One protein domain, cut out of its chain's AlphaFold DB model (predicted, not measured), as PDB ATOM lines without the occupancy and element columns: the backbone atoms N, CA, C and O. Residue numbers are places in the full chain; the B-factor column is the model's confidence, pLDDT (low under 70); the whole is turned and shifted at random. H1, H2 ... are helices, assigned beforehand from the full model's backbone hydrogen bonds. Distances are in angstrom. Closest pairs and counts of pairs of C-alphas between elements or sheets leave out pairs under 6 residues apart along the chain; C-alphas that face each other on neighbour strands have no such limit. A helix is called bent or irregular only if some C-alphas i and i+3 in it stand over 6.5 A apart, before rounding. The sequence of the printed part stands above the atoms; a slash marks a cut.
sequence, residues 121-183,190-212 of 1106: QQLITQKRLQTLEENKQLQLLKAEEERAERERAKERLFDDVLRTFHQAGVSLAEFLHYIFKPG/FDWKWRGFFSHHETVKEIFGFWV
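What this domain is: This is residues 121 to 183 and 190 to 212 of the 1106 residues of an uncharacterized protein of Gymnopilus dilepis (UniProt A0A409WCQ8). One very long single helix, H1, makes nearly the whole length, and its last residues meet the short helix H2 at a corner, as in an L with one short leg. Two more short helices, H3 and H4, lie off H1 on the side toward which H2 turns, and residues 121 to 161 of H1 stick out as a free arm. The printed part has 86 residues with four named helices in the order H1, H2, H3, H4 and no named strand; the class is all helix. It is extended, with a radius of gyration of the C-alphas of 22.5 A and spans of 75 by 30 by 30 A.

Where its parts are: Find C-alpha 121 at (65.714, -30.917, -27.363); from there H1, residues 121 to 168, runs 68.7 A to C-alpha 168 at (55.231, -88.692, 8.351). H2 is residues 172 to 180, 12.1 A long. Past the cut look for H3, residues 194 to 198, 4.8 A long, and H4, residues 201 to 210, which runs 14.5 A to C-alpha 210 at (35.420, -70.211, 7.029). H3 is irregular, but only just: C-alphas 195 and 198 are 6.6 A apart.

How they stand to each other: Start at H1: it is close to H2 but not clearly touching, the closest C-alphas being those of Phe 165 and Leu 172, 7.2 A apart. Their lines are about perpendicular, at 88 degrees. H3 and H4 are close but not clearly touching, with the closest C-alphas, those of Phe 198 and Val 204, 6.7 A apart. H1 is apart from H3 and H4, and H2 is apart from both as well. In H2, H3 and H4 every O i to N i+4 pair is within hydrogen-bond range; in H1, 41 of 44 are.

The domain as a whole: The C-alphas farthest apart, those of Gln 121 and Gly 183, are 75.6 A from each other. Residues 184 to 189 are not printed, and C-alphas 183 and 190 are 14.9 A apart across this cut, which lies in the link from H2 to H3. The links H1 to H2 and H3 to H4 are tight. Mean pLDDT of the printed part is 76.8; look for values under 70 at residues 121 to 131, 133 to 135, 137, 183 and 190.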
ATOM      1  N   GLN A 121      65.493 -31.383 -28.738       61.59
ATOM      2  CA  GLN A 121      65.714 -30.917 -27.363       61.59
ATOM      3  C   GLN A 121      64.428 -30.873 -26.509       61.59
ATOM      4  O   GLN A 121      64.496 -31.053 -25.290       61.59
ATOM      5  N   GLN A 122      63.251 -30.712 -27.126       57.97
ATOM      6  CA  GLN A 122      61.965 -30.823 -26.421       57.97
ATOM      7  C   GLN A 122      61.598 -32.291 -26.154       57.97
ATOM      8  O   GLN A 122      61.239 -32.630 -25.025       57.97
ATOM      9  N   LEU A 123      61.797 -33.180 -27.139       63.38
ATOM     10  CA  LEU A 123      61.551 -34.625 -27.006       63.38
ATOM     11  C   LEU A 123      62.329 -35.267 -25.844       63.38
ATOM     12  O   LEU A 123      61.782 -36.097 -25.121       63.38
ATOM     13  N   ILE A 124      63.586 -34.863 -25.626       68.56
ATOM     14  CA  ILE A 124      64.418 -35.355 -24.509       68.56
ATOM     15  C   ILE A 124      63.802 -35.003 -23.145       68.56
ATOM     16  O   ILE A 124      63.823 -35.820 -22.224       68.56
ATOM     17  N   THR A 125      63.234 -33.803 -23.014       65.12
ATOM     18  CA  THR A 125      62.637 -33.333 -21.754       65.12
ATOM     19  C   THR A 125      61.309 -34.041 -21.481       65.12
ATOM     20  O   THR A 125      61.063 -34.475 -20.359       65.12
ATOM     21  N   GLN A 126      60.493 -34.243 -22.520       61.94
ATOM     22  CA  GLN A 126      59.209 -34.940 -22.417       61.94
ATOM     23  C   GLN A 126      59.398 -36.430 -22.071       61.94
ATOM     24  O   GLN A 126      58.773 -36.925 -21.132       61.94
ATOM     25  N   LYS A 127      60.362 -37.112 -22.716       65.12
ATOM     26  CA  LYS A 127      60.752 -38.489 -22.358       65.12
ATOM     27  C   LYS A 127      61.234 -38.629 -20.914       65.12
ATOM     28  O   LYS A 127      61.032 -39.683 -20.319       65.12
ATOM     29  N   ARG A 128      61.871 -37.602 -20.336       65.19
ATOM     30  CA  ARG A 128      62.369 -37.634 -18.948       65.19
ATOM     31  C   ARG A 128      61.265 -37.630 -17.891       65.19
ATOM     32  O   ARG A 128      61.496 -38.155 -16.809       65.19
ATOM     33  N   LEU A 129      60.099 -37.058 -18.194       65.50
ATOM     34  CA  LEU A 129      58.932 -37.131 -17.312       65.50
ATOM     35  C   LEU A 129      58.197 -38.463 -17.489       65.50
ATOM     36  O   LEU A 129      57.950 -39.134 -16.493       65.50
ATOM     37  N   GLN A 130      57.969 -38.908 -18.735       64.12
ATOM     38  CA  GLN A 130      57.389 -40.235 -18.994       64.12
ATOM     39  C   GLN A 130      58.200 -41.351 -18.329       64.12
ATOM     40  O   GLN A 130      57.636 -42.117 -17.563       64.12
ATOM     41  N   THR A 131      59.527 -41.372 -18.492       67.12
ATOM     42  CA  THR A 131      60.370 -42.386 -17.831       67.12
ATOM     43  C   THR A 131      60.372 -42.304 -16.304       67.12
ATOM     44  O   THR A 131      60.747 -43.284 -15.668       67.12
ATOM     45  N   LEU A 132      59.961 -41.197 -15.676       70.12
ATOM     46  CA  LEU A 132      59.855 -41.115 -14.214       70.12
ATOM     47  C   LEU A 132      58.502 -41.653 -13.719       70.12
ATOM     48  O   LEU A 132      58.472 -42.398 -12.741       70.12
ATOM     49  N   GLU A 133      57.418 -41.365 -14.443       67.69
ATOM     50  CA  GLU A 133      56.090 -41.958 -14.223       67.69
ATOM     51  C   GLU A 133      56.112 -43.479 -14.477       67.69
ATOM     52  O   GLU A 133      55.706 -44.271 -13.626       67.69
ATOM     53  N   GLU A 134      56.690 -43.895 -15.611       65.12
ATOM     54  CA  GLU A 134      56.892 -45.295 -16.001       65.12
ATOM     55  C   GLU A 134      57.721 -46.041 -14.954       65.12
ATOM     56  O   GLU A 134      57.292 -47.095 -14.503       65.12
ATOM     57  N   ASN A 135      58.864 -45.501 -14.498       68.75
ATOM     58  CA  ASN A 135      59.662 -46.149 -13.448       68.75
ATOM     59  C   ASN A 135      58.908 -46.259 -12.113       68.75
ATOM     60  O   ASN A 135      59.122 -47.227 -11.387       68.75
ATOM     61  N   LYS A 136      58.022 -45.313 -11.782       73.19
ATOM     62  CA  LYS A 136      57.207 -45.370 -10.561       73.19
ATOM     63  C   LYS A 136      56.131 -46.459 -10.656       73.19
ATOM     64  O   LYS A 136      55.947 -47.208  -9.699       73.19
ATOM     65  N   GLN A 137      55.491 -46.615 -11.818       69.25
ATOM     66  CA  GLN A 137      54.594 -47.747 -12.085       69.25
ATOM     67  C   GLN A 137      55.351 -49.083 -12.140       69.25
ATOM     68  O   GLN A 137      54.886 -50.060 -11.567       69.25
ATOM     69  N   LEU A 138      56.548 -49.131 -12.733       72.19
ATOM     70  CA  LEU A 138      57.401 -50.328 -12.761       72.19
ATOM     71  C   LEU A 138      57.910 -50.718 -11.365       72.19
ATOM     72  O   LEU A 138      58.101 -51.901 -11.103       72.19
ATOM     73  N   GLN A 139      58.114 -49.758 -10.459       70.25
ATOM     74  CA  GLN A 139      58.428 -50.031  -9.053       70.25
ATOM     75  C   GLN A 139      57.216 -50.547  -8.270       70.25
ATOM     76  O   GLN A 139      57.390 -51.451  -7.460       70.25
ATOM     77  N   LEU A 140      56.008 -50.032  -8.529       74.94
ATOM     78  CA  LEU A 140      54.775 -50.578  -7.948       74.94
ATOM     79  C   LEU A 140      54.503 -51.998  -8.454       74.94
ATOM     80  O   LEU A 140      54.397 -52.908  -7.639       74.94
ATOM     81  N   LEU A 141      54.528 -52.216  -9.771       74.50
ATOM     82  CA  LEU A 141      54.374 -53.540 -10.379       74.50
ATOM     83  C   LEU A 141      55.442 -54.521  -9.883       74.50
ATOM     84  O   LEU A 141      55.105 -55.649  -9.552       74.50
ATOM     85  N   LYS A 142      56.707 -54.104  -9.729       74.81
ATOM     86  CA  LYS A 142      57.733 -54.963  -9.114       74.81
ATOM     87  C   LYS A 142      57.516 -55.214  -7.627       74.81
ATOM     88  O   LYS A 142      57.836 -56.300  -7.164       74.81
ATOM     89  N   ALA A 143      56.988 -54.255  -6.871       74.31
ATOM     90  CA  ALA A 143      56.640 -54.476  -5.470       74.31
ATOM     91  C   ALA A 143      55.448 -55.440  -5.333       74.31
ATOM     92  O   ALA A 143      55.425 -56.247  -4.407       74.31
ATOM     93  N   GLU A 144      54.496 -55.401  -6.267       74.44
ATOM     94  CA  GLU A 144      53.383 -56.348  -6.375       74.44
ATOM     95  C   GLU A 144      53.852 -57.731  -6.848       74.44
ATOM     96  O   GLU A 144      53.473 -58.726  -6.236       74.44
ATOM     97  N   GLU A 145      54.733 -57.818  -7.850       73.50
ATOM     98  CA  GLU A 145      55.368 -59.070  -8.284       73.50
ATOM     99  C   GLU A 145      56.215 -59.688  -7.165       73.50
ATOM    100  O   GLU A 145      56.057 -60.871  -6.884       73.50
ATOM    101  N   GLU A 146      57.050 -58.910  -6.464       74.69
ATOM    102  CA  GLU A 146      57.802 -59.392  -5.300       74.69
ATOM    103  C   GLU A 146      56.874 -59.800  -4.150       74.69
ATOM    104  O   GLU A 146      57.154 -60.780  -3.462       74.69
ATOM    105  N   ARG A 147      55.765 -59.088  -3.911       74.88
ATOM    106  CA  ARG A 147      54.786 -59.468  -2.881       74.88
ATOM    107  C   ARG A 147      54.083 -60.771  -3.263       74.88
ATOM    108  O   ARG A 147      54.035 -61.678  -2.441       74.88
ATOM    109  N   ALA A 148      53.633 -60.906  -4.507       73.88
ATOM    110  CA  ALA A 148      53.021 -62.123  -5.032       73.88
ATOM    111  C   ALA A 148      54.013 -63.297  -5.096       73.88
ATOM    112  O   ALA A 148      53.629 -64.433  -4.838       73.88
ATOM    113  N   GLU A 149      55.293 -63.063  -5.392       77.12
ATOM    114  CA  GLU A 149      56.329 -64.098  -5.350       77.12
ATOM    115  C   GLU A 149      56.667 -64.510  -3.911       77.12
ATOM    116  O   GLU A 149      56.846 -65.700  -3.652       77.12
ATOM    117  N   ARG A 150      56.655 -63.577  -2.949       75.31
ATOM    118  CA  ARG A 150      56.760 -63.896  -1.515       75.31
ATOM    119  C   ARG A 150      55.549 -64.683  -1.013       75.31
ATOM    120  O   ARG A 150      55.756 -65.641  -0.275       75.31
ATOM    121  N   GLU A 151      54.320 -64.348  -1.416       75.56
ATOM    122  CA  GLU A 151      53.142 -65.167  -1.083       75.56
ATOM    123  C   GLU A 151      53.238 -66.557  -1.731       75.56
ATOM    124  O   GLU A 151      53.187 -67.549  -1.012       75.56
ATOM    125  N   ARG A 152      53.555 -66.664  -3.030       76.06
ATOM    126  CA  ARG A 152      53.818 -67.957  -3.703       76.06
ATOM    127  C   ARG A 152      54.942 -68.763  -3.043       76.06
ATOM    128  O   ARG A 152      54.921 -69.992  -3.064       76.06
ATOM    129  N   ALA A 153      55.942 -68.105  -2.459       77.25
ATOM    130  CA  ALA A 153      56.996 -68.765  -1.692       77.25
ATOM    131  C   ALA A 153      56.494 -69.279  -0.330       77.25
ATOM    132  O   ALA A 153      56.909 -70.364   0.083       77.25
ATOM    133  N   LYS A 154      55.574 -68.566   0.342       79.00
ATOM    134  CA  LYS A 154      54.869 -69.078   1.531       79.00
ATOM    135  C   LYS A 154      53.937 -70.236   1.176       79.00
ATOM    136  O   LYS A 154      53.976 -71.242   1.867       79.00
ATOM    137  N   GLU A 155      53.160 -70.130   0.098       79.50
ATOM    138  CA  GLU A 155      52.271 -71.194  -0.394       79.50
ATOM    139  C   GLU A 155      53.054 -72.489  -0.634       79.50
ATOM    140  O   GLU A 155      52.717 -73.520  -0.062       79.50
ATOM    141  N   ARG A 156      54.172 -72.421  -1.375       78.94
ATOM    142  CA  ARG A 156      55.092 -73.560  -1.571       78.94
ATOM    143  C   ARG A 156      55.623 -74.122  -0.248       78.94
ATOM    144  O   ARG A 156      55.697 -75.336  -0.092       78.94
ATOM    145  N   LEU A 157      55.973 -73.258   0.708       80.38
ATOM    146  CA  LEU A 157      56.442 -73.673   2.033       80.38
ATOM    147  C   LEU A 157      55.334 -74.364   2.849       80.38
ATOM    148  O   LEU A 157      55.611 -75.346   3.535       80.38
ATOM    149  N   PHE A 158      54.088 -73.891   2.766       83.88
ATOM    150  CA  PHE A 158      52.933 -74.533   3.395       83.88
ATOM    151  C   PHE A 158      52.646 -75.896   2.751       83.88
ATOM    152  O   PHE A 158      52.485 -76.881   3.470       83.88
ATOM    153  N   ASP A 159      52.682 -75.978   1.420       81.38
ATOM    154  CA  ASP A 159      52.579 -77.218   0.645       81.38
ATOM    155  C   ASP A 159      53.635 -78.250   1.065       81.38
ATOM    156  O   ASP A 159      53.303 -79.403   1.339       81.38
ATOM    157  N   ASP A 160      54.907 -77.856   1.158       82.12
ATOM    158  CA  ASP A 160      55.993 -78.765   1.539       82.12
ATOM    159  C   ASP A 160      55.909 -79.200   3.015       82.12
ATOM    160  O   ASP A 160      56.220 -80.352   3.339       82.12
ATOM    161  N   VAL A 161      55.391 -78.354   3.912       81.88
ATOM    162  CA  VAL A 161      55.054 -78.748   5.293       81.88
ATOM    163  C   VAL A 161      53.886 -79.745   5.322       81.88
ATOM    164  O   VAL A 161      53.972 -80.760   6.016       81.88
ATOM    165  N   LEU A 162      52.829 -79.529   4.536       81.56
ATOM    166  CA  LEU A 162      51.687 -80.449   4.440       81.56
ATOM    167  C   LEU A 162      52.079 -81.797   3.808       81.56
ATOM    168  O   LEU A 162      51.660 -82.851   4.293       81.56
ATOM    169  N   ARG A 163      52.958 -81.795   2.796       82.00
ATOM    170  CA  ARG A 163      53.588 -83.010   2.243       82.00
ATOM    171  C   ARG A 163      54.411 -83.739   3.301       82.00
ATOM    172  O   ARG A 163      54.312 -84.960   3.403       82.00
ATOM    173  N   THR A 164      55.172 -83.008   4.118       83.31
ATOM    174  CA  THR A 164      55.961 -83.580   5.223       83.31
ATOM    175  C   THR A 164      55.059 -84.251   6.264       83.31
ATOM    176  O   THR A 164      55.352 -85.363   6.698       83.31
ATOM    177  N   PHE A 165      53.927 -83.636   6.623       83.62
ATOM    178  CA  PHE A 165      52.925 -84.239   7.515       83.62
ATOM    179  C   PHE A 165      52.336 -85.528   6.925       83.62
ATOM    180  O   PHE A 165      52.314 -86.558   7.602       83.62
ATOM    181  N   HIS A 166      51.946 -85.503   5.646       79.69
ATOM    182  CA  HIS A 166      51.417 -86.672   4.941       79.69
ATOM    183  C   HIS A 166      52.433 -87.830   4.881       79.69
ATOM    184  O   HIS A 166      52.088 -88.965   5.205       79.69
ATOM    185  N   GLN A 167      53.698 -87.546   4.551       83.94
ATOM    186  CA  GLN A 167      54.781 -88.540   4.525       83.94
ATOM    187  C   GLN A 167      55.126 -89.095   5.917       83.94
ATOM    188  O   GLN A 167      55.474 -90.266   6.040       83.94
ATOM    189  N   ALA A 168      55.011 -88.276   6.967       82.75
ATOM    190  CA  ALA A 168      55.231 -88.692   8.351       82.75
ATOM    191  C   ALA A 168      54.039 -89.452   8.969       82.75
ATOM    192  O   ALA A 168      54.149 -89.931  10.097       82.75
ATOM    193  N   GLY A 169      52.899 -89.543   8.271       82.50
ATOM    194  CA  GLY A 169      51.666 -90.136   8.799       82.50
ATOM    195  C   GLY A 169      51.010 -89.325   9.925       82.50
ATOM    196  O   GLY A 169      50.230 -89.881  10.691       82.50
ATOM    197  N   VAL A 170      51.331 -88.031  10.046       84.50
ATOM    198  CA  VAL A 170      50.812 -87.131  11.087       84.50
ATOM    199  C   VAL A 170      49.713 -86.260  10.492       84.50
ATOM    200  O   VAL A 170      49.940 -85.563   9.504       84.50
ATOM    201  N   SER A 171      48.522 -86.241  11.090       85.50
ATOM    202  CA  SER A 171      47.465 -85.331  10.641       85.50
ATOM    203  C   SER A 171      47.695 -83.891  11.120       85.50
ATOM    204  O   SER A 171      48.238 -83.640  12.200       85.50
ATOM    205  N   LEU A 172      47.185 -82.918  10.355       83.00
ATOM    206  CA  LEU A 172      47.157 -81.511  10.774       83.00
ATOM    207  C   LEU A 172      46.430 -81.336  12.125       83.00
ATOM    208  O   LEU A 172      46.855 -80.536  12.955       83.00
ATOM    209  N   ALA A 173      45.387 -82.129  12.386       82.12
ATOM    210  CA  ALA A 173      44.666 -82.126  13.658       82.12
ATOM    211  C   ALA A 173      45.548 -82.573  14.841       82.12
ATOM    212  O   ALA A 173      45.512 -81.952  15.903       82.12
ATOM    213  N   GLU A 174      46.381 -83.603  14.667       83.81
ATOM    214  CA  GLU A 174      47.331 -84.054  15.695       83.81
ATOM    215  C   GLU A 174      48.460 -83.047  15.922       83.81
ATOM    216  O   GLU A 174      48.850 -82.827  17.070       83.81
ATOM    217  N   PHE A 175      48.944 -82.389  14.865       84.12
ATOM    218  CA  PHE A 175      49.937 -81.318  14.969       84.12
ATOM    219  C   PHE A 175      49.388 -80.096  15.727       84.12
ATOM    220  O   PHE A 175      50.000 -79.631  16.694       84.12
ATOM    221  N   LEU A 176      48.190 -79.625  15.368       83.69
ATOM    222  CA  LEU A 176      47.512 -78.532  16.072       83.69
ATOM    223  C   LEU A 176      47.201 -78.920  17.527       83.69
ATOM    224  O   LEU A 176      47.474 -78.145  18.442       83.69
ATOM    225  N   HIS A 177      46.728 -80.145  17.784       81.81
ATOM    226  CA  HIS A 177      46.535 -80.647  19.146       81.81
ATOM    227  C   HIS A 177      47.859 -80.713  19.928       81.81
ATOM    228  O   HIS A 177      47.899 -80.304  21.092       81.81
ATOM    229  N   TYR A 178      48.962 -81.154  19.309       81.44
ATOM    230  CA  TYR A 178      50.291 -81.169  19.923       81.44
ATOM    231  C   TYR A 178      50.726 -79.764  20.360       81.44
ATOM    232  O   TYR A 178      51.228 -79.622  21.484       81.44
ATOM    233  N   ILE A 179      50.514 -78.750  19.508       81.88
ATOM    234  CA  ILE A 179      50.779 -77.340  19.812       81.88
ATOM    235  C   ILE A 179      49.870 -76.879  20.952       81.88
ATOM    236  O   ILE A 179      50.361 -76.550  22.035       81.88
ATOM    237  N   PHE A 180      48.551 -76.876  20.757       80.31
ATOM    238  CA  PHE A 180      47.622 -76.196  21.661       80.31
ATOM    239  C   PHE A 180      47.440 -76.882  23.024       80.31
ATOM    240  O   PHE A 180      47.078 -76.189  23.981       80.31
ATOM    241  N   LYS A 181      47.801 -78.168  23.182       80.88
ATOM    242  CA  LYS A 181      47.707 -78.936  24.445       80.88
ATOM    243  C   LYS A 181      48.150 -78.132  25.691       80.88
ATOM    244  O   LYS A 181      49.282 -77.628  25.718       80.88
ATOM    245  N   PRO A 182      47.298 -77.990  26.730       72.81
ATOM    246  CA  PRO A 182      47.629 -77.248  27.950       72.81
ATOM    247  C   PRO A 182      48.884 -77.750  28.685       72.81
ATOM    248  O   PRO A 182      49.310 -78.891  28.527       72.81
ATOM    249  N   GLY A 183      49.483 -76.879  29.503       68.94
ATOM    250  CA  GLY A 183      50.600 -77.202  30.405       68.94
ATOM    251  C   GLY A 183      52.011 -77.212  29.794       68.94
ATOM    252  O   GLY A 183      52.979 -77.027  30.525       68.94
ATOM    253  N   PHE A 190      59.613 -70.669  20.917       68.00
ATOM    254  CA  PHE A 190      58.718 -69.605  20.464       68.00
ATOM    255  C   PHE A 190      57.288 -69.881  20.954       68.00
ATOM    256  O   PHE A 190      56.865 -71.040  21.013       68.00
ATOM    257  N   ASP A 191      56.534 -68.832  21.305       76.31
ATOM    258  CA  ASP A 191      55.141 -68.955  21.759       76.31
ATOM    259  C   ASP A 191      54.185 -69.067  20.563       76.31
ATOM    260  O   ASP A 191      53.493 -68.122  20.189       76.31
ATOM    261  N   TRP A 192      54.146 -70.264  19.976       78.25
ATOM    262  CA  TRP A 192      53.251 -70.619  18.871       78.25
ATOM    263  C   TRP A 192      51.759 -70.495  19.205       78.25
ATOM    264  O   TRP A 192      50.940 -70.511  18.293       78.25
ATOM    265  N   LYS A 193      51.380 -70.380  20.486       79.06
ATOM    266  CA  LYS A 193      49.973 -70.240  20.886       79.06
ATOM    267  C   LYS A 193      49.537 -68.789  20.826       79.06
ATOM    268  O   LYS A 193      48.537 -68.481  20.190       79.06
ATOM    269  N   TRP A 194      50.269 -67.916  21.515       78.06
ATOM    270  CA  TRP A 194      49.946 -66.497  21.544       78.06
ATOM    271  C   TRP A 194      50.556 -65.794  20.333       78.06
ATOM    272  O   TRP A 194      49.840 -65.503  19.383       78.06
ATOM    273  N   ARG A 195      51.884 -65.623  20.313       79.62
ATOM    274  CA  ARG A 195      52.620 -64.851  19.291       79.62
ATOM    275  C   ARG A 195      52.636 -65.466  17.886       79.62
ATOM    276  O   ARG A 195      53.067 -64.796  16.958       79.62
ATOM    277  N   GLY A 196      52.265 -66.739  17.747       79.31
ATOM    278  CA  GLY A 196      52.197 -67.440  16.458       79.31
ATOM    279  C   GLY A 196      50.785 -67.719  15.944       79.31
ATOM    280  O   GLY A 196      50.658 -68.284  14.864       79.31
ATOM    281  N   PHE A 197      49.739 -67.379  16.706       84.31
ATOM    282  CA  PHE A 197      48.353 -67.643  16.308       84.31
ATOM    283  C   PHE A 197      47.397 -66.596  16.885       84.31
ATOM    284  O   PHE A 197      46.966 -65.710  16.156       84.31
ATOM    285  N   PHE A 198      47.113 -66.628  18.193       80.88
ATOM    286  CA  PHE A 198      46.091 -65.754  18.788       80.88
ATOM    287  C   PHE A 198      46.423 -64.250  18.770       80.88
ATOM    288  O   PHE A 198      45.510 -63.453  18.933       80.88
ATOM    289  N   SER A 199      47.672 -63.841  18.519       85.44
ATOM    290  CA  SER A 199      48.016 -62.436  18.250       85.44
ATOM    291  C   SER A 199      47.488 -61.913  16.909       85.44
ATOM    292  O   SER A 199      47.327 -60.705  16.758       85.44
ATOM    293  N   HIS A 200      47.206 -62.795  15.945       84.38
ATOM    294  CA  HIS A 200      46.645 -62.456  14.634       84.38
ATOM    295  C   HIS A 200      45.116 -62.559  14.687       84.38
ATOM    296  O   HIS A 200      44.511 -63.436  14.073       84.38
ATOM    297  N   HIS A 201      44.510 -61.695  15.506       81.31
ATOM    298  CA  HIS A 201      43.107 -61.789  15.915       81.31
ATOM    299  C   HIS A 201      42.137 -61.910  14.731       81.31
ATOM    300  O   HIS A 201      41.307 -62.818  14.742       81.31
ATOM    301  N   GLU A 202      42.279 -61.077  13.696       83.94
ATOM    302  CA  GLU A 202      41.386 -61.104  12.530       83.94
ATOM    303  C   GLU A 202      41.552 -62.388  11.715       83.94
ATOM    304  O   GLU A 202      40.575 -63.099  11.516       83.94
ATOM    305  N   THR A 203      42.784 -62.794  11.390       82.81
ATOM    306  CA  THR A 203      43.050 -64.067  10.694       82.81
ATOM    307  C   THR A 203      42.499 -65.279  11.457       82.81
ATOM    308  O   THR A 203      42.017 -66.238  10.857       82.81
ATOM    309  N   VAL A 204      42.508 -65.251  12.795       83.25
ATOM    310  CA  VAL A 204      41.890 -66.308  13.615       83.25
ATOM    311  C   VAL A 204      40.353 -66.252  13.563       83.25
ATOM    312  O   VAL A 204      39.722 -67.310  13.518       83.25
ATOM    313  N   LYS A 205      39.735 -65.061  13.512       80.31
ATOM    314  CA  LYS A 205      38.285 -64.917  13.268       80.31
ATOM    315  C   LYS A 205      37.901 -65.405  11.871       80.31
ATOM    316  O   LYS A 205      36.914 -66.123  11.759       80.31
ATOM    317  N   GLU A 206      38.670 -65.064  10.837       82.06
ATOM    318  CA  GLU A 206      38.464 -65.527   9.458       82.06
ATOM    319  C   GLU A 206      38.500 -67.055   9.385       82.06
ATOM    320  O   GLU A 206      37.553 -67.665   8.896       82.06
ATOM    321  N   ILE A 207      39.524 -67.685   9.976       83.12
ATOM    322  CA  ILE A 207      39.639 -69.148  10.080       83.12
ATOM    323  C   ILE A 207      38.395 -69.764  10.740       83.12
ATOM    324  O   ILE A 207      37.866 -70.758  10.241       83.12
ATOM    325  N   PHE A 208      37.891 -69.176  11.829       82.06
ATOM    326  CA  PHE A 208      36.658 -69.642  12.476       82.06
ATOM    327  C   PHE A 208      35.398 -69.370  11.636       82.06
ATOM    328  O   PHE A 208      34.460 -70.165  11.687       82.06
ATOM    329  N   GLY A 209      35.374 -68.287  10.857       79.50
ATOM    330  CA  GLY A 209      34.296 -67.938   9.933       79.50
ATOM    331  C   GLY A 209      34.204 -68.906   8.754       79.50
ATOM    332  O   GLY A 209      33.117 -69.413   8.475       79.50
ATOM    333  N   PHE A 210      35.338 -69.238   8.124       82.12
ATOM    334  CA  PHE A 210      35.420 -70.211   7.029       82.12
ATOM    335  C   PHE A 210      34.787 -71.548   7.423       82.12
ATOM    336  O   PHE A 210      33.995 -72.099   6.672       82.12
ATOM    337  N   TRP A 211      35.040 -72.046   8.637       80.00
ATOM    338  CA  TRP A 211      34.476 -73.320   9.100       80.00
ATOM    339  C   TRP A 211      32.936 -73.338   9.248       80.00
ATOM    340  O   TRP A 211      32.356 -74.398   9.503       80.00
ATOM    341  N   VAL A 212      32.272 -72.185   9.105       76.88
ATOM    342  CA  VAL A 212      30.813 -72.011   9.196       76.88
ATOM    343  C   VAL A 212      30.173 -71.720   7.822       76.88
ATOM    344  O   VAL A 212      28.946 -71.771   7.707       76.88
TER     345      VAL A 212